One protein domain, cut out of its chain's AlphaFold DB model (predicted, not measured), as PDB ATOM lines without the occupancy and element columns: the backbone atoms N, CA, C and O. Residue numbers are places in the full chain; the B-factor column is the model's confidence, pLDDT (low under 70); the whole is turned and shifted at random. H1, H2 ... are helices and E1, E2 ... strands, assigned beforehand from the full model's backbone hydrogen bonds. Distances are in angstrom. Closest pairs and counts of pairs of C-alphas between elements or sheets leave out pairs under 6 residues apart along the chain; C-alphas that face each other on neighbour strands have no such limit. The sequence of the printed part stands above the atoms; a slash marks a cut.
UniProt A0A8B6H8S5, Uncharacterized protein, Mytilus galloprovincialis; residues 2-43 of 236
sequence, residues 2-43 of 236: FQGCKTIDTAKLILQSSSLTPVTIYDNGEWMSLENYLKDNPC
ATOM      1  N   PHE A   2     217.031 142.982 239.216       48.38
ATOM      2  CA  PHE A   2     218.433 143.389 239.042       48.38
ATOM      3  C   PHE A   2     218.516 144.912 239.147       48.38
ATOM      4  O   PHE A   2     218.256 145.631 238.187       48.38
ATOM      5  N   GLN A   3     218.819 145.411 240.340       40.72
ATOM      6  CA  GLN A   3     219.004 146.838 240.565       40.72
ATOM      7  C   GLN A   3     220.320 147.265 239.889       40.72
ATOM      8  O   GLN A   3     221.382 146.754 240.229       40.72
ATOM      9  N   GLY A   4     220.243 148.145 238.884       54.78
ATOM     10  CA  GLY A   4     221.419 148.712 238.200       54.78
ATOM     11  C   GLY A   4     221.621 148.323 236.728       54.78
ATOM     12  O   GLY A   4     222.490 148.898 236.075       54.78
ATOM     13  N   CYS A   5     220.818 147.418 236.157       65.00
ATOM     14  CA  CYS A   5     220.877 147.131 234.718       65.00
ATOM     15  C   CYS A   5     220.003 148.121 233.938       65.00
ATOM     16  O   CYS A   5     218.782 148.084 234.050       65.00
ATOM     17  N   LYS A   6     220.623 149.003 233.143       70.88
ATOM     18  CA  LYS A   6     219.902 149.994 232.320       70.88
ATOM     19  C   LYS A   6     219.430 149.451 230.968       70.88
ATOM     20  O   LYS A   6     218.584 150.071 230.337       70.88
ATOM     21  N   THR A   7     219.975 148.321 230.509       76.25
ATOM     22  CA  THR A   7     219.621 147.718 229.214       76.25
ATOM     23  C   THR A   7     219.521 146.196 229.310       76.25
ATOM     24  O   THR A   7     220.153 145.573 230.171       76.25
ATOM     25  N   ILE A   8     218.736 145.601 228.408       71.31
ATOM     26  CA  ILE A   8     218.536 144.146 228.301       71.31
ATOM     27  C   ILE A   8     219.855 143.428 227.993       71.31
ATOM     28  O   ILE A   8     220.114 142.360 228.545       71.31
ATOM     29  N   ASP A   9     220.719 144.023 227.172       75.00
ATOM     30  CA  ASP A   9     221.994 143.409 226.800       75.00
ATOM     31  C   ASP A   9     222.972 143.366 227.978       75.00
ATOM     32  O   ASP A   9     223.666 142.368 228.163       75.00
ATOM     33  N   THR A  10     222.963 144.383 228.850       71.12
ATOM     34  CA  THR A  10     223.748 144.354 230.096       71.12
ATOM     35  C   THR A  10     223.259 143.252 231.038       71.12
ATOM     36  O   THR A  10     224.074 142.542 231.624       71.12
ATOM     37  N   ALA A  11     221.940 143.060 231.150       70.81
ATOM     38  CA  ALA A  11     221.373 141.979 231.957       70.81
ATOM     39  C   ALA A  11     221.742 140.594 231.391       70.81
ATOM     40  O   ALA A  11     222.146 139.715 232.150       70.81
ATOM     41  N   LYS A  12     221.683 140.413 230.062       71.38
ATOM     42  CA  LYS A  12     222.112 139.175 229.386       71.38
ATOM     43  C   LYS A  12     223.592 138.879 229.602       71.38
ATOM     44  O   LYS A  12     223.933 137.741 229.898       71.38
ATOM     45  N   LEU A  13     224.457 139.888 229.496       74.88
ATOM     46  CA  LEU A  13     225.897 139.724 229.694       74.88
ATOM     47  C   LEU A  13     226.217 139.282 231.130       74.88
ATOM     48  O   LEU A  13     227.018 138.372 231.337       74.88
ATOM     49  N   ILE A  14     225.545 139.882 232.120       70.06
ATOM     50  CA  ILE A  14     225.686 139.498 233.529       70.06
ATOM     51  C   ILE A  14     225.245 138.049 233.715       70.06
ATOM     52  O   ILE A  14     226.025 137.252 234.228       70.06
ATOM     53  N   LEU A  15     224.061 137.688 233.212       70.00
ATOM     54  CA  LEU A  15     223.526 136.329 233.306       70.00
ATOM     55  C   LEU A  15     224.407 135.285 232.610       70.00
ATOM     56  O   LEU A  15     224.550 134.192 233.135       70.00
ATOM     57  N   GLN A  16     225.029 135.615 231.476       73.62
ATOM     58  CA  GLN A  16     225.946 134.713 230.765       73.62
ATOM     59  C   GLN A  16     227.304 134.568 231.459       73.62
ATOM     60  O   GLN A  16     227.918 133.505 231.399       73.62
ATOM     61  N   SER A  17     227.794 135.634 232.096       68.31
ATOM     62  CA  SER A  17     229.080 135.626 232.809       68.31
ATOM     63  C   SER A  17     228.998 134.973 234.187       68.31
ATOM     64  O   SER A  17     229.986 134.459 234.710       68.31
ATOM     65  N   SER A  18     227.812 134.991 234.783       60.06
ATOM     66  CA  SER A  18     227.536 134.368 236.059       60.06
ATOM     67  C   SER A  18     227.065 132.939 235.810       60.06
ATOM     68  O   SER A  18     226.139 132.728 235.038       60.06
ATOM     69  N   SER A  19     227.635 131.942 236.477       64.31
ATOM     70  CA  SER A  19     227.120 130.564 236.484       64.31
ATOM     71  C   SER A  19     225.783 130.444 237.244       64.31
ATOM     72  O   SER A  19     225.562 129.482 237.977       64.31
ATOM     73  N   LEU A  20     224.930 131.465 237.151       60.97
ATOM     74  CA  LEU A  20     223.637 131.542 237.802       60.97
ATOM     75  C   LEU A  20     222.629 130.750 236.980       60.97
ATOM     76  O   LEU A  20     222.601 130.799 235.750       60.97
ATOM     77  N   THR A  21     221.797 130.004 237.691       60.88
ATOM     78  CA  THR A  21     220.667 129.299 237.105       60.88
ATOM     79  C   THR A  21     219.723 130.291 236.414       60.88
ATOM     80  O   THR A  21     219.622 131.450 236.832       60.88
ATOM     81  N   PRO A  22     219.040 129.865 235.335       62.78
ATOM     82  CA  PRO A  22     218.135 130.731 234.591       62.78
ATOM     83  C   PRO A  22     217.096 131.350 235.529       62.78
ATOM     84  O   PRO A  22     216.373 130.646 236.235       62.78
ATOM     85  N   VAL A  23     217.049 132.682 235.546       77.75
ATOM     86  CA  VAL A  23     216.151 133.448 236.414       77.75
ATOM     87  C   VAL A  23     214.718 133.270 235.923       77.75
ATOM     88  O   VAL A  23     214.372 133.685 234.813       77.75
ATOM     89  N   THR A  24     213.883 132.667 236.766       78.50
ATOM     90  CA  THR A  24     212.437 132.583 236.567       78.50
ATOM     91  C   THR A  24     211.735 133.726 237.297       78.50
ATOM     92  O   THR A  24     212.133 134.146 238.386       78.50
ATOM     93  N   ILE A  25     210.691 134.263 236.674       78.50
ATOM     94  CA  ILE A  25     209.817 135.303 237.216       78.50
ATOM     95  C   ILE A  25     208.425 134.690 237.363       78.50
ATOM     96  O   ILE A  25     207.980 133.968 236.474       78.50
ATOM     97  N   TYR A  26     207.766 134.945 238.493       76.69
ATOM     98  CA  TYR A  26     206.371 134.562 238.698       76.69
ATOM     99  C   TYR A  26     205.479 135.743 238.322       76.69
ATOM    100  O   TYR A  26     205.506 136.763 239.013       76.69
ATOM    101  N   ASP A  27     204.733 135.611 237.229       85.19
ATOM    102  CA  ASP A  27     203.804 136.627 236.733       85.19
ATOM    103  C   ASP A  27     202.506 135.960 236.261       85.19
ATOM    104  O   ASP A  27     202.525 134.841 235.753       85.19
ATOM    105  N   ASN A  28     201.360 136.605 236.495       80.75
ATOM    106  CA  ASN A  28     200.022 136.093 236.146       80.75
ATOM    107  C   ASN A  28     199.721 134.635 236.560       80.75
ATOM    108  O   ASN A  28     198.931 133.945 235.923       80.75
ATOM    109  N   GLY A  29     200.316 134.167 237.658       80.56
ATOM    110  CA  GLY A  29     200.072 132.824 238.185       80.56
ATOM    111  C   GLY A  29     200.996 131.732 237.633       80.56
ATOM    112  O   GLY A  29     200.930 130.601 238.123       80.56
ATOM    113  N   GLU A  30     201.895 132.054 236.699       83.56
ATOM    114  CA  GLU A  30     202.823 131.106 236.079       83.56
ATOM    115  C   GLU A  30     204.294 131.508 236.285       83.56
ATOM    116  O   GLU A  30     204.646 132.683 236.394       83.56
ATOM    117  N   TRP A  31     205.179 130.509 236.367       80.50
ATOM    118  CA  TRP A  31     206.627 130.734 236.350       80.50
ATOM    119  C   TRP A  31     207.104 130.776 234.904       80.50
ATOM    120  O   TRP A  31     207.043 129.768 234.204       80.50
ATOM    121  N   MET A  32     207.639 131.913 234.476       88.94
ATOM    122  CA  MET A  32     208.185 132.087 233.133       88.94
ATOM    123  C   MET A  32     209.661 132.478 233.184       88.94
ATOM    124  O   MET A  32     210.145 133.033 234.173       88.94
ATOM    125  N   SER A  33     210.415 132.164 232.130       87.06
ATOM    126  CA  SER A  33     211.798 132.634 232.022       87.06
ATOM    127  C   SER A  33     211.820 134.157 231.871       87.06
ATOM    128  O   SER A  33     210.930 134.741 231.247       87.06
ATOM    129  N   LEU A  34     212.861 134.811 232.397       81.50
ATOM    130  CA  LEU A  34     213.085 136.250 232.198       81.50
ATOM    131  C   LEU A  34     213.031 136.647 230.709       81.50
ATOM    132  O   LEU A  34     212.564 137.727 230.366       81.50
ATOM    133  N   GLU A  35     213.485 135.769 229.817       81.38
ATOM    134  CA  GLU A  35     213.466 135.992 228.369       81.38
ATOM    135  C   GLU A  35     212.046 136.047 227.800       81.38
ATOM    136  O   GLU A  35     211.776 136.905 226.961       81.38
ATOM    137  N   ASN A  36     211.146 135.170 228.256       82.81
ATOM    138  CA  ASN A  36     209.740 135.214 227.856       82.81
ATOM    139  C   ASN A  36     209.057 136.445 228.453       82.81
ATOM    140  O   ASN A  36     208.408 137.184 227.725       82.81
ATOM    141  N   TYR A  37     209.317 136.746 229.730       83.69
ATOM    142  CA  TYR A  37     208.774 137.940 230.381       83.69
ATOM    143  C   TYR A  37     209.127 139.234 229.627       83.69
ATOM    144  O   TYR A  37     208.270 140.090 229.423       83.69
ATOM    145  N   LEU A  38     210.379 139.369 229.172       80.69
ATOM    146  CA  LEU A  38     210.841 140.529 228.401       80.69
ATOM    147  C   LEU A  38     210.307 140.562 226.961       80.69
ATOM    148  O   LEU A  38     210.193 141.644 226.388       80.69
ATOM    149  N   LYS A  39     210.006 139.404 226.360       84.44
ATOM    150  CA  LYS A  39     209.360 139.332 225.039       84.44
ATOM    151  C   LYS A  39     207.893 139.739 225.108       84.44
ATOM    152  O   LYS A  39     207.435 140.449 224.220       84.44
ATOM    153  N   ASP A  40     207.200 139.308 226.156       82.19
ATOM    154  CA  ASP A  40     205.768 139.553 226.342       82.19
ATOM    155  C   ASP A  40     205.495 140.966 226.881       82.19
ATOM    156  O   ASP A  40     204.426 141.529 226.654       82.19
ATOM    157  N   ASN A  41     206.497 141.582 227.516       74.25
ATOM    158  CA  ASN A  41     206.475 142.970 227.962       74.25
ATOM    159  C   ASN A  41     207.566 143.778 227.248       74.25
ATOM    160  O   ASN A  41     208.542 144.180 227.893       74.25
ATOM    161  N   PRO A  42     207.442 144.042 225.930       71.12
ATOM    162  CA  PRO A  42     208.353 144.961 225.276       71.12
ATOM    163  C   PRO A  42     208.180 146.306 225.974       71.12
ATOM    164  O   PRO A  42     207.130 146.943 225.852       71.12
ATOM    165  N   CYS A  43     209.182 146.705 226.767       49.06
ATOM    166  CA  CYS A  43     209.229 148.027 227.370       49.06
ATOM    167  C   CYS A  43     208.895 149.017 226.263       49.06
ATOM    168  O   CYS A  43     209.668 149.155 225.312       49.06
TER     169      CYS A  43
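AT A GLANCE: This is residues 2 to 43 of the 236 residues of an uncharacterized protein of Mytilus galloprovincialis (UniProt A0A8B6H8S5). The model looks like a wide U whose arms are two separate helices, H1 on one side and the shorter H2 on the other, with the space between them left open. The chain runs along H1, swings across the base of the U through residues 18 to 23, makes a small hairpin of the strands E1 and E2, and turns at once into H2, which folds back near E1. The printed part has 42 residues, with two named helices and two named strands in the order H1, E1, E2, H2; the sheet has the order E1 - E2 and is antiparallel, and the class is mixed, helices and strands. It is only just compact, close to loose, with a radius of gyration of the C-alphas of 10.8 A, and the C-alphas span 29 by 23 by 16 A.

HOW THE PARTS SIT: The first named element is H1, residues 8 to 17. A short link of six residues leads from it to E1, residues 24 to 27. A tight link of two residues joins E1 to E2, residues 30 to 33, and the two strands form a hairpin. E1 and E2 are antiparallel neighbours, with an angle of 140 degrees between their directions. C-alphas 26 and 31, which face each other, are 4.5 A apart. N 25 and O 32 are within hydrogen-bond range at 2.8 A, and so are N 32 and O 25 at 2.9 A. H2, residues 34 to 40, follows E2 with no residue between them, a tight link. The closest C-alphas of E1 and H2 are those of Thr 24 and Leu 34, 5.7 A apart, and the centres of these two elements are 9.7 A apart. H1 is apart from E2 and from H2. In H1 and H2 every O i to N i+4 pair is within hydrogen-bond range.

IN THESE COORDINATES: H1 begins at C-alpha 8, at (218.536, 144.146, 228.301), and measures 14.3 A from its first to its last C-alpha. E1, Thr 24 to Asp 27, measures 9.5 A and begins at C-alpha 24, at (212.437, 132.583, 236.567). E2, Glu 30 to Ser 33, measures 10.0 A. H2, Leu 34 to Asp 40, measures 9.9 A and ends at C-alpha 40, at (205.768, 139.553, 226.342).

THE WHOLE: The two C-alphas farthest apart are those of Ser 17 and Gly 29, at 29.6 A, while the first and last printed C-alphas, of Phe 2 and Cys 43, are 15.6 A apart. The printed part has no cut, and no link between its named elements is long. Residues 16 to 21, of which 16 and 17 belong to H1, stand free. The mean pLDDT of the printed part is 72.6, and it is under 70 in residues 2 to 5, residues 17 to 22 and residue 43.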